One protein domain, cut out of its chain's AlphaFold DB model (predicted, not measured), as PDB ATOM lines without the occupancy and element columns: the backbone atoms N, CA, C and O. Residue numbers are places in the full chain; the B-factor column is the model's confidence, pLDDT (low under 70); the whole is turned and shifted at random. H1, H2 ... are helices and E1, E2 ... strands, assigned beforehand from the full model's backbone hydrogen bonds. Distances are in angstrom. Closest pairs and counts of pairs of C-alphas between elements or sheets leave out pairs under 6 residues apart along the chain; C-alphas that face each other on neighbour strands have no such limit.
ATOM      1  N   ALA A   4      35.253  96.040  23.806       78.56
ATOM      2  CA  ALA A   4      36.006  95.288  24.812       78.56
ATOM      3  C   ALA A   4      35.599  95.682  26.245       78.56
ATOM      4  O   ALA A   4      35.247  94.808  27.035       78.56
ATOM      5  N   ASP A   5      35.509  96.984  26.540       84.19
ATOM      6  CA  ASP A   5      35.054  97.475  27.853       84.19
ATOM      7  C   ASP A   5      33.619  97.025  28.164       84.19
ATOM      8  O   ASP A   5      33.285  96.670  29.296       84.19
ATOM      9  N   GLN A   6      32.747  97.025  27.151       85.94
ATOM     10  CA  GLN A   6      31.383  96.513  27.285       85.94
ATOM     11  C   GLN A   6      31.374  95.012  27.585       85.94
ATOM     12  O   GLN A   6      30.599  94.562  28.425       85.94
ATOM     13  N   LEU A   7      32.232  94.218  26.949       84.88
ATOM     14  CA  LEU A   7      32.308  92.780  27.209       84.88
ATOM     15  C   LEU A   7      32.823  92.468  28.622       84.88
ATOM     16  O   LEU A   7      32.293  91.557  29.264       84.88
ATOM     17  N   ASP A   8      33.764  93.252  29.141       85.69
ATOM     18  CA  ASP A   8      34.228  93.125  30.526       85.69
ATOM     19  C   ASP A   8      33.145  93.544  31.527       85.69
ATOM     20  O   ASP A   8      32.863  92.822  32.494       85.69
ATOM     21  N   ARG A   9      32.437  94.650  31.254       87.56
ATOM     22  CA  ARG A   9      31.261  95.056  32.043       87.56
ATOM     23  C   ARG A   9      30.137  94.029  31.985       87.56
ATOM     24  O   ARG A   9      29.481  93.799  32.996       87.56
ATOM     25  N   ALA A  10      29.956  93.328  30.867       87.44
ATOM     26  CA  ALA A  10      28.990  92.237  30.764       87.44
ATOM     27  C   ALA A  10      29.315  91.077  31.720       87.44
ATOM     28  O   ALA A  10      28.435  90.264  32.003       87.44
ATOM     29  N   VAL A  11      30.548  90.977  32.226       84.69
ATOM     30  CA  VAL A  11      30.953  89.998  33.242       84.69
ATOM     31  C   VAL A  11      30.842  90.564  34.655       84.69
ATOM     32  O   VAL A  11      30.319  89.868  35.534       84.69
ATOM     33  N   SER A  12      31.326  91.784  34.890       84.44
ATOM     34  CA  SER A  12      31.367  92.396  36.225       84.44
ATOM     35  C   SER A  12      30.001  92.934  36.671       84.44
ATOM     36  O   SER A  12      29.537  92.575  37.759       84.44
ATOM     37  N   ASP A  13      29.309  93.677  35.807       88.38
ATOM     38  CA  ASP A  13      27.994  94.282  36.045       88.38
ATOM     39  C   ASP A  13      27.070  94.164  34.811       88.38
ATOM     40  O   ASP A  13      26.804  95.142  34.105       88.38
ATOM     41  N   PRO A  14      26.550  92.955  34.526       91.31
ATOM     42  CA  PRO A  14      25.699  92.735  33.361       91.31
ATOM     43  C   PRO A  14      24.397  93.538  33.404       91.31
ATOM     44  O   PRO A  14      23.916  93.964  32.360       91.31
ATOM     45  N   ILE A  15      23.804  93.723  34.587       92.06
ATOM     46  CA  ILE A  15      22.532  94.444  34.722       92.06
ATOM     47  C   ILE A  15      22.755  95.938  34.508       92.06
ATOM     48  O   ILE A  15      21.986  96.545  33.763       92.06
ATOM     49  N   GLY A  16      23.801  96.518  35.107       91.88
ATOM     50  CA  GLY A  16      24.144  97.918  34.879       91.88
ATOM     51  C   GLY A  16      24.489  98.185  33.422       91.88
ATOM     52  O   GLY A  16      23.928  99.102  32.844       91.88
ATOM     53  N   LEU A  17      25.284  97.323  32.773       94.62
ATOM     54  CA  LEU A  17      25.576  97.486  31.344       94.62
ATOM     55  C   LEU A  17      24.310  97.493  30.478       94.62
ATOM     56  O   LEU A  17      24.174  98.348  29.611       94.62
ATOM     57  N   ILE A  18      23.390  96.544  30.687       95.25
ATOM     58  CA  ILE A  18      22.136  96.519  29.918       95.25
ATOM     59  C   ILE A  18      21.312  97.779  30.211       95.25
ATOM     60  O   ILE A  18      20.748  98.353  29.288       95.25
ATOM     61  N   THR A  19      21.251  98.206  31.476       95.31
ATOM     62  CA  THR A  19      20.513  99.412  31.885       95.31
ATOM     63  C   THR A  19      21.072 100.650  31.188       95.31
ATOM     64  O   THR A  19      20.292 101.412  30.627       95.31
ATOM     65  N   ASP A  20      22.396 100.806  31.142       94.38
ATOM     66  CA  ASP A  20      23.064 101.915  30.457       94.38
ATOM     67  C   ASP A  20      22.771 101.889  28.951       94.38
ATOM     68  O   ASP A  20      22.316 102.884  28.400       94.38
ATOM     69  N   LEU A  21      22.931 100.731  28.298       94.81
ATOM     70  CA  LEU A  21      22.661 100.581  26.861       94.81
ATOM     71  C   LEU A  21      21.205 100.897  26.496       94.81
ATOM     72  O   LEU A  21      20.943 101.425  25.418       94.81
ATOM     73  N   VAL A  22      20.254 100.558  27.371       95.75
ATOM     74  CA  VAL A  22      18.843 100.913  27.178       95.75
ATOM     75  C   VAL A  22      18.627 102.402  27.439       95.75
ATOM     76  O   VAL A  22      17.967 103.039  26.632       95.75
ATOM     77  N   THR A  23      19.221 102.968  28.491       94.88
ATOM     78  CA  THR A  23      19.119 104.403  28.834       94.88
ATOM     79  C   THR A  23      19.766 105.299  27.772       94.88
ATOM     80  O   THR A  23      19.388 106.457  27.598       94.88
ATOM     81  N   ASP A  24      20.745 104.792  27.021       93.56
ATOM     82  CA  ASP A  24      21.336 105.505  25.888       93.56
ATOM     83  C   ASP A  24      20.316 105.742  24.764       93.56
ATOM     84  O   ASP A  24      20.353 106.799  24.133       93.56
ATOM     85  N   VAL A  25      19.382 104.805  24.573       94.81
ATOM     86  CA  VAL A  25      18.320 104.861  23.555       94.81
ATOM     87  C   VAL A  25      17.032 105.480  24.107       94.81
ATOM     88  O   VAL A  25      16.415 106.309  23.447       94.81
ATOM     89  N   GLU A  26      16.633 105.083  25.311       94.75
ATOM     90  CA  GLU A  26      15.385 105.454  25.970       94.75
ATOM     91  C   GLU A  26      15.628 106.547  27.010       94.75
ATOM     92  O   GLU A  26      16.338 106.328  27.994       94.75
ATOM     93  N   LYS A  27      15.043 107.727  26.783       91.69
ATOM     94  CA  LYS A  27      15.219 108.908  27.642       91.69
ATOM     95  C   LYS A  27      13.996 109.216  28.499       91.69
ATOM     96  O   LYS A  27      14.153 109.884  29.519       91.69
ATOM     97  N   ASP A  28      12.822 108.719  28.121       90.44
ATOM     98  CA  ASP A  28      11.564 109.029  28.800       90.44
ATOM     99  C   ASP A  28      11.328 108.090  29.991       90.44
ATOM    100  O   ASP A  28      10.704 108.469  30.984       90.44
ATOM    101  N   LEU A  29      11.868 106.868  29.931       92.12
ATOM    102  CA  LEU A  29      11.785 105.905  31.025       92.12
ATOM    103  C   LEU A  29      12.962 106.051  32.001       92.12
ATOM    104  O   LEU A  29      14.129 105.955  31.626       92.12
ATOM    105  N   GLY A  30      12.659 106.208  33.291       92.38
ATOM    106  CA  GLY A  30      13.680 106.313  34.335       92.38
ATOM    107  C   GLY A  30      14.571 105.067  34.450       92.38
ATOM    108  O   GLY A  30      14.102 103.928  34.353       92.38
ATOM    109  N   ALA A  31      15.858 105.276  34.746       91.44
ATOM    110  CA  ALA A  31      16.863 104.210  34.848       91.44
ATOM    111  C   ALA A  31      16.511 103.120  35.881       91.44
ATOM    112  O   ALA A  31      16.853 101.952  35.696       91.44
ATOM    113  N   GLU A  32      15.800 103.466  36.959       90.75
ATOM    114  CA  GLU A  32      15.347 102.498  37.967       90.75
ATOM    115  C   GLU A  32      14.274 101.546  37.414       90.75
ATOM    116  O   GLU A  32      14.374 100.328  37.591       90.75
ATOM    117  N   SER A  33      13.306 102.074  36.657       92.62
ATOM    118  CA  SER A  33      12.280 101.280  35.970       92.62
ATOM    119  C   SER A  33      12.901 100.357  34.922       92.62
ATOM    120  O   SER A  33      12.593  99.162  34.890       92.62
ATOM    121  N   ILE A  34      13.846 100.871  34.125       94.56
ATOM    122  CA  ILE A  34      14.621 100.062  33.170       94.56
ATOM    123  C   ILE A  34      15.335  98.924  33.909       94.56
ATOM    124  O   ILE A  34      15.213  97.755  33.531       94.56
ATOM    125  N   ARG A  35      16.039  99.234  35.002       92.94
ATOM    126  CA  ARG A  35      16.776  98.243  35.796       92.94
ATOM    127  C   ARG A  35      15.863  97.158  36.370       92.94
ATOM    128  O   ARG A  35      16.255  95.983  36.396       92.94
ATOM    129  N   ALA A  36      14.658  97.518  36.813       90.81
ATOM    130  CA  ALA A  36      13.661  96.571  37.309       90.81
ATOM    131  C   ALA A  36      13.209  95.598  36.207       90.81
ATOM    132  O   ALA A  36      13.244  94.378  36.413       90.81
ATOM    133  N   VAL A  37      12.888  96.113  35.013       93.94
ATOM    134  CA  VAL A  37      12.519  95.298  33.840       93.94
ATOM    135  C   VAL A  37      13.661  94.361  33.440       93.94
ATOM    136  O   VAL A  37      13.458  93.151  33.295       93.94
ATOM    137  N   VAL A  38      14.885  94.884  33.330       93.56
ATOM    138  CA  VAL A  38      16.082  94.097  32.987       93.56
ATOM    139  C   VAL A  38      16.297  92.964  33.992       93.56
ATOM    140  O   VAL A  38      16.527  91.818  33.597       93.56
ATOM    141  N   THR A  39      16.179  93.255  35.288       89.69
ATOM    142  CA  THR A  39      16.349  92.259  36.356       89.69
ATOM    143  C   THR A  39      15.291  91.158  36.269       89.69
ATOM    144  O   THR A  39      15.630  89.976  36.392       89.69
ATOM    145  N   ALA A  40      14.034  91.515  35.990       89.06
ATOM    146  CA  ALA A  40      12.943  90.556  35.824       89.06
ATOM    147  C   ALA A  40      13.147  89.641  34.601       89.06
ATOM    148  O   ALA A  40      12.999  88.420  34.704       89.06
ATOM    149  N   VAL A  41      13.548  90.200  33.453       91.19
ATOM    150  CA  VAL A  41      13.752  89.438  32.206       91.19
ATOM    151  C   VAL A  41      14.996  88.551  32.279       91.19
ATOM    152  O   VAL A  41      14.974  87.381  31.863       91.19
ATOM    153  N   ALA A  42      16.100  89.081  32.806       84.62
ATOM    154  CA  ALA A  42      17.366  88.367  32.888       84.62
ATOM    155  C   ALA A  42      17.360  87.291  33.985       84.62
ATOM    156  O   ALA A  42      17.923  86.210  33.788       84.62
ATOM    157  N   GLY A  43      16.689  87.538  35.114       81.38
ATOM    158  CA  GLY A  43      16.558  86.609  36.235       81.38
ATOM    159  C   GLY A  43      17.889  86.303  36.938       81.38
ATOM    160  O   GLY A  43      18.214  86.889  37.968       81.38
ATOM    161  N   GLY A  44      18.657  85.343  36.411       82.00
ATOM    162  CA  GLY A  44      19.918  84.863  36.997       82.00
ATOM    163  C   GLY A  44      21.172  85.466  36.354       82.00
ATOM    164  O   GLY A  44      21.155  85.872  35.190       82.00
ATOM    165  N   ARG A  45      22.301  85.460  37.080       84.06
ATOM    166  CA  ARG A  45      23.560  86.086  36.627       84.06
ATOM    167  C   ARG A  45      24.061  85.550  35.284       84.06
ATOM    168  O   ARG A  45      24.383  86.338  34.408       84.06
ATOM    169  N   ALA A  46      24.037  84.234  35.069       83.75
ATOM    170  CA  ALA A  46      24.473  83.642  33.799       83.75
ATOM    171  C   ALA A  46      23.654  84.148  32.592       83.75
ATOM    172  O   ALA A  46      24.228  84.546  31.579       83.75
ATOM    173  N   LYS A  47      22.319  84.191  32.715       86.06
ATOM    174  CA  LYS A  47      21.427  84.713  31.667       86.06
ATOM    175  C   LYS A  47      21.607  86.224  31.483       86.06
ATOM    176  O   LYS A  47      21.616  86.685  30.349       86.06
ATOM    177  N   SER A  48      21.835  86.965  32.570       89.38
ATOM    178  CA  SER A  48      22.145  88.405  32.535       89.38
ATOM    179  C   SER A  48      23.419  88.685  31.741       89.38
ATOM    180  O   SER A  48      23.409  89.522  30.850       89.38
ATOM    181  N   ARG A  49      24.495  87.928  31.991       90.00
ATOM    182  CA  ARG A  49      25.762  88.047  31.251       90.00
ATOM    183  C   ARG A  49      25.600  87.735  29.767       90.00
ATOM    184  O   ARG A  49      26.140  88.445  28.929       90.00
ATOM    185  N   GLN A  50      24.852  86.682  29.433       87.56
ATOM    186  CA  GLN A  50      24.583  86.329  28.036       87.56
ATOM    187  C   GLN A  50      23.766  87.407  27.319       87.56
ATOM    188  O   GLN A  50      24.074  87.739  26.177       87.56
ATOM    189  N   LEU A  51      22.755  87.962  27.990       92.06
ATOM    190  CA  LEU A  51      21.946  89.058  27.467       92.06
ATOM    191  C   LEU A  51      22.790  90.325  27.258       92.06
ATOM    192  O   LEU A  51      22.761  90.900  26.176       92.06
ATOM    193  N   ALA A  52      23.596  90.694  28.257       93.38
ATOM    194  CA  ALA A  52      24.502  91.837  28.214       93.38
ATOM    195  C   ALA A  52      25.538  91.700  27.093       93.38
ATOM    196  O   ALA A  52      25.713  92.619  26.300       93.38
ATOM    197  N   LYS A  53      26.163  90.521  26.961       90.94
ATOM    198  CA  LYS A  53      27.100  90.218  25.871       90.94
ATOM    199  C   LYS A  53      26.433  90.333  24.501       90.94
ATOM    200  O   LYS A  53      27.015  90.912  23.593       90.94
ATOM    201  N   ALA A  54      25.224  89.795  24.344       91.12
ATOM    202  CA  ALA A  54      24.508  89.859  23.073       91.12
ATOM    203  C   ALA A  54      24.154  91.306  22.678       91.12
ATOM    204  O   ALA A  54      24.312  91.664  21.515       91.12
ATOM    205  N   LEU A  55      23.749  92.142  23.641       94.00
ATOM    206  CA  LEU A  55      23.487  93.567  23.409       94.00
ATOM    207  C   LEU A  55      24.764  94.376  23.157       94.00
ATOM    208  O   LEU A  55      24.762  95.233  22.285       94.00
ATOM    209  N   ALA A  56      25.865  94.073  23.848       92.25
ATOM    210  CA  ALA A  56      27.167  94.686  23.577       92.25
ATOM    211  C   ALA A  56      27.669  94.378  22.154       92.25
ATOM    212  O   ALA A  56      28.295  95.218  21.517       92.25
ATOM    213  N   MET A  57      27.377  93.179  21.637       90.62
ATOM    214  CA  MET A  57      27.733  92.801  20.266       90.62
ATOM    215  C   MET A  57      26.830  93.452  19.208       90.62
ATOM    216  O   MET A  57      27.288  93.686  18.093       90.62
ATOM    217  N   ARG A  58      25.557  93.728  19.525       91.69
ATOM    218  CA  ARG A  58      24.616  94.407  18.621       91.69
ATOM    219  C   ARG A  58      23.559  95.178  19.411       91.69
ATOM    220  O   ARG A  58      22.478  94.658  19.681       91.69
ATOM    221  N   SER A  59      23.847  96.436  19.730       92.94
ATOM    222  CA  SER A  59      22.915  97.322  20.441       92.94
ATOM    223  C   SER A  59      21.793  97.854  19.543       92.94
ATOM    224  O   SER A  59      20.703  98.117  20.040       92.94
ATOM    225  N   ALA A  60      22.012  97.917  18.221       94.12
ATOM    226  CA  ALA A  60      21.030  98.377  17.227       94.12
ATOM    227  C   ALA A  60      19.682  97.631  17.283       94.12
ATOM    228  O   ALA A  60      18.655  98.174  16.888       94.12
ATOM    229  N   VAL A  61      19.650  96.419  17.851       94.94
ATOM    230  CA  VAL A  61      18.405  95.668  18.084       94.94
ATOM    231  C   VAL A  61      17.409  96.396  18.995       94.94
ATOM    232  O   VAL A  61      16.212  96.139  18.910       94.94
ATOM    233  N   LEU A  62      17.881  97.312  19.849       96.62
ATOM    234  CA  LEU A  62      17.029  98.159  20.689       96.62
ATOM    235  C   LEU A  62      16.202  99.153  19.859       96.62
ATOM    236  O   LEU A  62      15.084  99.480  20.247       96.62
ATOM    237  N   THR A  63      16.727  99.586  18.710       95.94
ATOM    238  CA  THR A  63      16.103 100.580  17.822       95.94
ATOM    239  C   THR A  63      15.477  99.968  16.571       95.94
ATOM    240  O   THR A  63      14.508 100.512  16.055       95.94
ATOM    241  N   ASP A  64      16.004  98.851  16.062       94.94
ATOM    242  CA  ASP A  64      15.478  98.192  14.857       94.94
ATOM    243  C   ASP A  64      14.526  97.021  15.166       94.94
ATOM    244  O   ASP A  64      13.712  96.639  14.323       94.94
ATOM    245  N   GLY A  65      14.598  96.447  16.375       94.31
ATOM    246  CA  GLY A  65      13.777  95.310  16.796       94.31
ATOM    247  C   GLY A  65      13.999  94.019  15.996       94.31
ATOM    248  O   GLY A  65      13.226  93.067  16.134       94.31
ATOM    249  N   GLY A  66      15.011  93.962  15.135       93.81
ATOM    250  CA  GLY A  66      15.245  92.885  14.182       93.81
ATOM    251  C   GLY A  66      16.044  91.725  14.766       93.81
ATOM    252  O   GLY A  66      17.001  91.911  15.518       93.81
ATOM    253  N   SER A  67      15.700  90.503  14.372       91.94
ATOM    254  CA  SER A  67      16.567  89.332  14.538       91.94
ATOM    255  C   SER A  67      17.607  89.262  13.396       91.94
ATOM    256  O   SER A  67      17.421  89.956  12.396       91.94
ATOM    257  N   PRO A  68      18.721  88.507  13.510       91.31
ATOM    258  CA  PRO A  68      19.013  87.441  14.470       91.31
ATOM    259  C   PRO A  68      19.392  87.961  15.862       91.31
ATOM    260  O   PRO A  68      20.270  88.810  16.011       91.31
ATOM    261  N   ALA A  69      18.744  87.425  16.901       90.69
ATOM    262  CA  ALA A  69      19.069  87.729  18.295       90.69
ATOM    263  C   ALA A  69      18.489  86.683  19.279       90.69
ATOM    264  O   ALA A  69      17.465  86.042  19.004       90.69
ATOM    265  N   PRO A  70      19.093  86.505  20.473       89.88
ATOM    266  CA  PRO A  70      18.556  85.611  21.494       89.88
ATOM    267  C   PRO A  70      17.123  85.974  21.896       89.88
ATOM    268  O   PRO A  70      16.790  87.144  22.060       89.88
ATOM    269  N   ARG A  71      16.291  84.958  22.178       90.44
ATOM    270  CA  ARG A  71      14.891  85.131  22.632       90.44
ATOM    271  C   ARG A  71      14.744  86.141  23.778       90.44
ATOM    272  O   ARG A  71      13.759  86.869  23.804       90.44
ATOM    273  N   ALA A  72      15.724  86.163  24.686       91.06
ATOM    274  CA  ALA A  72      15.756  87.042  25.849       91.06
ATOM    275  C   ALA A  72      15.839  88.537  25.487       91.06
ATOM    276  O   ALA A  72      15.295  89.338  26.236       91.06
ATOM    277  N   ILE A  73      16.456  88.911  24.355       94.56
ATOM    278  CA  ILE A  73      16.420  90.300  23.864       94.56
ATOM    279  C   ILE A  73      14.997  90.644  23.431       94.56
ATOM    280  O   ILE A  73      14.462  91.657  23.853       94.56
ATOM    281  N   GLY A  74      14.340  89.776  22.662       94.12
ATOM    282  CA  GLY A  74      12.961  90.027  22.248       94.12
ATOM    283  C   GLY A  74      11.974  90.092  23.424       94.12
ATOM    284  O   GLY A  74      11.048  90.895  23.393       94.12
ATOM    285  N   ASP A  75      12.184  89.296  24.482       94.38
ATOM    286  CA  ASP A  75      11.439  89.444  25.745       94.38
ATOM    287  C   ASP A  75      11.724  90.797  26.418       94.38
ATOM    288  O   ASP A  75      10.788  91.452  26.862       94.38
ATOM    289  N   LEU A  76      12.988  91.244  26.445       96.38
ATOM    290  CA  LEU A  76      13.368  92.549  26.997       96.38
ATOM    291  C   LEU A  76      12.666  93.703  26.269       96.38
ATOM    292  O   LEU A  76      12.076  94.550  26.928       96.38
ATOM    293  N   LEU A  77      12.675  93.710  24.932       96.81
ATOM    294  CA  LEU A  77      12.002  94.740  24.131       96.81
ATOM    295  C   LEU A  77      10.494  94.802  24.422       96.81
ATOM    296  O   LEU A  77       9.927  95.883  24.559       96.81
ATOM    297  N   ILE A  78       9.836  93.641  24.543       96.50
ATOM    298  CA  ILE A  78       8.401  93.567  24.856       96.50
ATOM    299  C   ILE A  78       8.116  94.139  26.246       96.50
ATOM    300  O   ILE A  78       7.176  94.917  26.392       96.50
ATOM    301  N   GLU A  79       8.894  93.755  27.261       96.62
ATOM    302  CA  GLU A  79       8.661  94.220  28.632       96.62
ATOM    303  C   GLU A  79       9.024  95.700  28.822       96.62
ATOM    304  O   GLU A  79       8.301  96.399  29.523       96.62
ATOM    305  N   LEU A  80      10.059  96.217  28.146       96.50
ATOM    306  CA  LEU A  80      10.371  97.653  28.152       96.50
ATOM    307  C   LEU A  80       9.228  98.474  27.546       96.50
ATOM    308  O   LEU A  80       8.795  99.455  28.138       96.50
ATOM    309  N   ARG A  81       8.667  98.033  26.414       95.12
ATOM    310  CA  ARG A  81       7.513  98.707  25.798       95.12
ATOM    311  C   ARG A  81       6.231  98.610  26.622       95.12
ATOM    312  O   ARG A  81       5.383  99.484  26.513       95.12
ATOM    313  N   LYS A  82       6.053  97.550  27.416       95.06
ATOM    314  CA  LYS A  82       4.944  97.463  28.385       95.06
ATOM    315  C   LYS A  82       5.122  98.413  29.566       95.06
ATOM    316  O   LYS A  82       4.129  98.745  30.198       95.06
ATOM    317  N   ALA A  83       6.358  98.804  29.859       93.94
ATOM    318  CA  ALA A  83       6.694  99.855  30.809       93.94
ATOM    319  C   ALA A  83       6.745 101.243  30.136       93.94
ATOM    320  O   ALA A  83       7.438 102.125  30.627       93.94
ATOM    321  N   ASP A  84       6.049 101.407  29.005       92.88
ATOM    322  CA  ASP A  84       5.880 102.664  28.271       92.88
ATOM    323  C   ASP A  84       7.166 103.288  27.696       92.88
ATOM    324  O   ASP A  84       7.201 104.479  27.403       92.88
ATOM    325  N   ALA A  85       8.208 102.483  27.449       93.44
ATOM    326  CA  ALA A  85       9.366 102.925  26.667       93.44
ATOM    327  C   ALA A  85       8.940 103.345  25.241       93.44
ATOM    328  O   ALA A  85       8.345 102.545  24.502       93.44
ATOM    329  N   SER A  86       9.244 104.589  24.866       91.75
ATOM    330  CA  SER A  86       8.812 105.249  23.631       91.75
ATOM    331  C   SER A  86       9.816 105.073  22.483       91.75
ATOM    332  O   SER A  86       9.409 104.897  21.330       91.75
ATOM    333  N   ALA A  87      11.118 105.054  22.789       94.12
ATOM    334  CA  ALA A  87      12.214 104.973  21.822       94.12
ATOM    335  C   ALA A  87      12.652 103.526  21.528       94.12
ATOM    336  O   ALA A  87      13.339 103.261  20.539       94.12
ATOM    337  N   ILE A  88      12.243 102.572  22.370       96.88
ATOM    338  CA  ILE A  88      12.546 101.147  22.190       96.88
ATOM    339  C   ILE A  88      11.621 100.520  21.141       96.88
ATOM    340  O   ILE A  88      10.394 100.506  21.273       96.88
ATOM    341  N   ALA A  89      12.211  99.913  20.111       95.50
ATOM    342  CA  ALA A  89      11.457  99.218  19.076       95.50
ATOM    343  C   ALA A  89      10.798  97.934  19.601       95.50
ATOM    344  O   ALA A  89      11.336  97.215  20.444       95.50
ATOM    345  N   ALA A  90       9.619  97.588  19.060       95.50
ATOM    346  CA  ALA A  90       9.110  96.228  19.263       95.50
ATOM    347  C   ALA A  90       9.970  95.242  18.474       95.50
ATOM    348  O   ALA A  90      10.407  95.588  17.377       95.50
ATOM    349  N   PRO A  91      10.093  93.987  18.939       96.56
ATOM    350  CA  PRO A  91      10.597  92.925  18.086       96.56
ATOM    351  C   PRO A  91       9.793  92.880  16.784       96.56
ATOM    352  O   PRO A  91       8.562  92.956  16.831       96.56
ATOM    353  N   VAL A  92      10.449  92.724  15.641       96.88
ATOM    354  CA  VAL A  92       9.781  92.603  14.341       96.88
ATOM    355  C   VAL A  92       9.871  91.181  13.805       96.88
ATOM    356  O   VAL A  92      10.784  90.417  14.113       96.88
ATOM    357  N   CYS A  93       8.875  90.794  13.014       95.69
ATOM    358  CA  CYS A  93       8.896  89.531  12.294       95.69
ATOM    359  C   CYS A  93       9.947  89.576  11.178       95.69
ATOM    360  O   CYS A  93       9.820  90.406  10.284       95.69
ATOM    361  N   ALA A  94      10.883  88.626  11.162       94.69
ATOM    362  CA  ALA A  94      11.924  88.525  10.135       94.69
ATOM    363  C   ALA A  94      11.367  88.385   8.704       94.69
ATOM    364  O   ALA A  94      12.003  88.799   7.748       94.69
ATOM    365  N   GLU A  95      10.169  87.809   8.556       92.38
ATOM    366  CA  GLU A  95       9.528  87.614   7.248       92.38
ATOM    367  C   GLU A  95       8.665  88.803   6.787       92.38
ATOM    368  O   GLU A  95       8.794  89.248   5.657       92.38
ATOM    369  N   CYS A  96       7.765  89.322   7.633       93.44
ATOM    370  CA  CYS A  96       6.772  90.329   7.220       93.44
ATOM    371  C   CYS A  96       6.952  91.713   7.864       93.44
ATOM    372  O   CYS A  96       6.082  92.565   7.709       93.44
ATOM    373  N   GLY A  97       7.992  91.927   8.676       93.88
ATOM    374  CA  GLY A  97       8.252  93.203   9.362       93.88
ATOM    375  C   GLY A  97       7.253  93.578  10.467       93.88
ATOM    376  O   GLY A  97       7.421  94.591  11.140       93.88
ATOM    377  N   LYS A  98       6.211  92.769  10.706       95.19
ATOM    378  CA  LYS A  98       5.180  93.055  11.716       95.19
ATOM    379  C   LYS A  98       5.780  93.210  13.117       95.19
ATOM    380  O   LYS A  98       6.450  92.293  13.590       95.19
ATOM    381  N   GLN A  99       5.426  94.294  13.813       95.69
ATOM    382  CA  GLN A  99       5.741  94.491  15.232       95.69
ATOM    383  C   GLN A  99       5.057  93.432  16.114       95.69
ATOM    384  O   GLN A  99       3.859  93.153  15.992       95.69
ATOM    385  N   LEU A 100       5.825  92.835  17.022       94.19
ATOM    386  CA  LEU A 100       5.439  91.668  17.805       94.19
ATOM    387  C   LEU A 100       5.214  92.034  19.272       94.19
ATOM    388  O   LEU A 100       6.095  92.556  19.943       94.19
ATOM    389  N   ARG A 101       4.046  91.656  19.804       92.00
ATOM    390  CA  ARG A 101       3.780  91.631  21.260       92.00
ATOM    391  C   ARG A 101       4.135  90.288  21.902       92.00
ATOM    392  O   ARG A 101       4.261  90.174  23.113       92.00
ATOM    393  N   THR A 102       4.265  89.263  21.069       91.00
ATOM    394  CA  THR A 102       4.711  87.909  21.398       91.00
ATOM    395  C   THR A 102       5.437  87.368  20.179       91.00
ATOM    396  O   THR A 102       4.979  87.621  19.061       91.00
ATOM    397  N   LEU A 103       6.493  86.583  20.363       91.56
ATOM    398  CA  LEU A 103       7.266  86.066  19.237       91.56
ATOM    399  C   LEU A 103       7.474  84.553  19.309       91.56
ATOM    400  O   LEU A 103       7.650  83.968  20.383       91.56
ATOM    401  N   GLN A 104       7.448  83.927  18.135       90.44
ATOM    402  CA  GLN A 104       7.941  82.574  17.920       90.44
ATOM    403  C   GLN A 104       9.396  82.652  17.470       90.44
ATOM    404  O   GLN A 104       9.794  83.616  16.822       90.44
ATOM    405  N   ARG A 105      10.197  81.642  17.814       90.38
ATOM    406  CA  ARG A 105      11.615  81.604  17.462       90.38
ATOM    407  C   ARG A 105      11.934  80.346  16.668       90.38
ATOM    408  O   ARG A 105      11.633  79.247  17.133       90.38
ATOM    409  N   LYS A 106      12.589  80.517  15.522       87.00
ATOM    410  CA  LYS A 106      13.229  79.438  14.759       87.00
ATOM    411  C   LYS A 106      14.688  79.839  14.554       87.00
ATOM    412  O   LYS A 106      14.956  80.921  14.056       87.00
ATOM    413  N   GLY A 107      15.632  79.020  15.014       85.81
ATOM    414  CA  GLY A 107      17.050  79.399  14.985       85.81
ATOM    415  C   GLY A 107      17.326  80.652  15.825       85.81
ATOM    416  O   GLY A 107      17.048  80.660  17.027       85.81
ATOM    417  N   GLN A 108      17.877  81.706  15.225       85.25
ATOM    418  CA  GLN A 108      18.054  83.018  15.872       85.25
ATOM    419  C   GLN A 108      16.975  84.033  15.474       85.25
ATOM    420  O   GLN A 108      16.975  85.134  16.022       85.25
ATOM    421  N   ASP A 109      16.041  83.653  14.600       93.62
ATOM    422  CA  ASP A 109      15.068  84.570  14.020       93.62
ATOM    423  C   ASP A 109      13.713  84.565  14.714       93.62
ATOM    424  O   ASP A 109      13.258  83.550  15.267       93.62
ATOM    425  N   TRP A 110      13.085  85.740  14.712       95.50
ATOM    426  CA  TRP A 110      11.810  85.995  15.368       95.50
ATOM    427  C   TRP A 110      10.694  86.093  14.339       95.50
ATOM    428  O   TRP A 110      10.792  86.798  13.340       95.50
ATOM    429  N   TYR A 111       9.590  85.405  14.609       94.19
ATOM    430  CA  TYR A 111       8.451  85.345  13.705       94.19
ATOM    431  C   TYR A 111       7.158  85.668  14.441       94.19
ATOM    432  O   TYR A 111       6.965  85.303  15.608       94.19
ATOM    433  N   CYS A 112       6.234  86.318  13.731       93.12
ATOM    434  CA  CYS A 112       4.866  86.459  14.206       93.12
ATOM    435  C   CYS A 112       4.163  85.093  14.239       93.12
ATOM    436  O   CYS A 112       4.609  84.118  13.635       93.12
TER     437      CYS A 112
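This is residues 4 to 112 of the 650 residues of an uncharacterized protein of Streptomyces sp. TM32 (UniProt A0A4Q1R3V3). A cluster of mostly crossed helices has H2 and H4 in its middle, with H1 on one side at one end of the longest axis and H3 and H6 on the other, and a small hairpin, E1 and E2, lies beyond H6 at the other end of that axis. H2 and H4 lie between H1 and the pair H3 and H6, and the long link of residues 83 to 103 leads from H6 to the hairpin. The 109 printed residues include six named helices and then two named strands, H1 to H6, E1, E2; the sheet E1 - E2 is antiparallel and the class is mostly helix. The whole is compact, with a radius of gyration of the C-alphas of 12.8 A and spans of 37 by 29 by 22 A.

E1, residues 104 to 106, and E2, residues 109 to 111, form an antiparallel hairpin; N 104 and O 111 are 2.9 A apart and N 109 and O 106 are 3.0 A apart, within hydrogen-bond range. The closest C-alphas of E1 and H6, residues 71 to 82, are those of Arg 105 and Arg 71, 7.1 A apart. H6 touches H3, residues 31 to 42, at Leu 76 and Val 41, C-alphas 6.1 A apart, opposite ways at a steep tilt of 38 degrees, only just past shallow. H3 touches H2, residues 14 to 25, at Arg 35 and Thr 19, C-alphas 5.5 A apart, opposite ways at a steep tilt of 53 degrees. H2 touches H4, residues 45 to 57, at Pro 14 and Arg 49, C-alphas 5.1 A apart. H4 touches H1, residues 4 to 12, at Ala 52 and Ala 10, C-alphas 5.2 A apart, opposite ways at a shallow tilt of 12 degrees. H5, residues 61 to 64, only just touches residues 22 to 25 of H2, with 3 pairs of C-alphas within 8 A, the closest Leu 62 and Val 22 at 7.3 A. H1 and H6 are apart. Every O i to N i+4 pair is within hydrogen-bond range in H1, H3, H4 and H6, and 7 of 8 are in H2; H5 is too short for such a pair, and its one O i to N i+3 pair is not within range.

H1 measures 12.7 A from first to last C-alpha and begins at C-alpha 4, (36.006, 95.288, 24.812). H2 measures 17.3 A, H3 16.0 A, H4 18.2 A, H5 5.0 A and H6 16.9 A. E1 measures 6.9 A, and E2, 6.7 A, ends at C-alpha 111, (8.451, 85.345, 13.705).

The two C-alphas farthest apart are those of Ser 12 and Cys 96, 38.1 A. The printed part has no cut. The link from H6 to E1 is long, 21 residues. The mean pLDDT of the printed part is 91.8, and no printed residue is under 70.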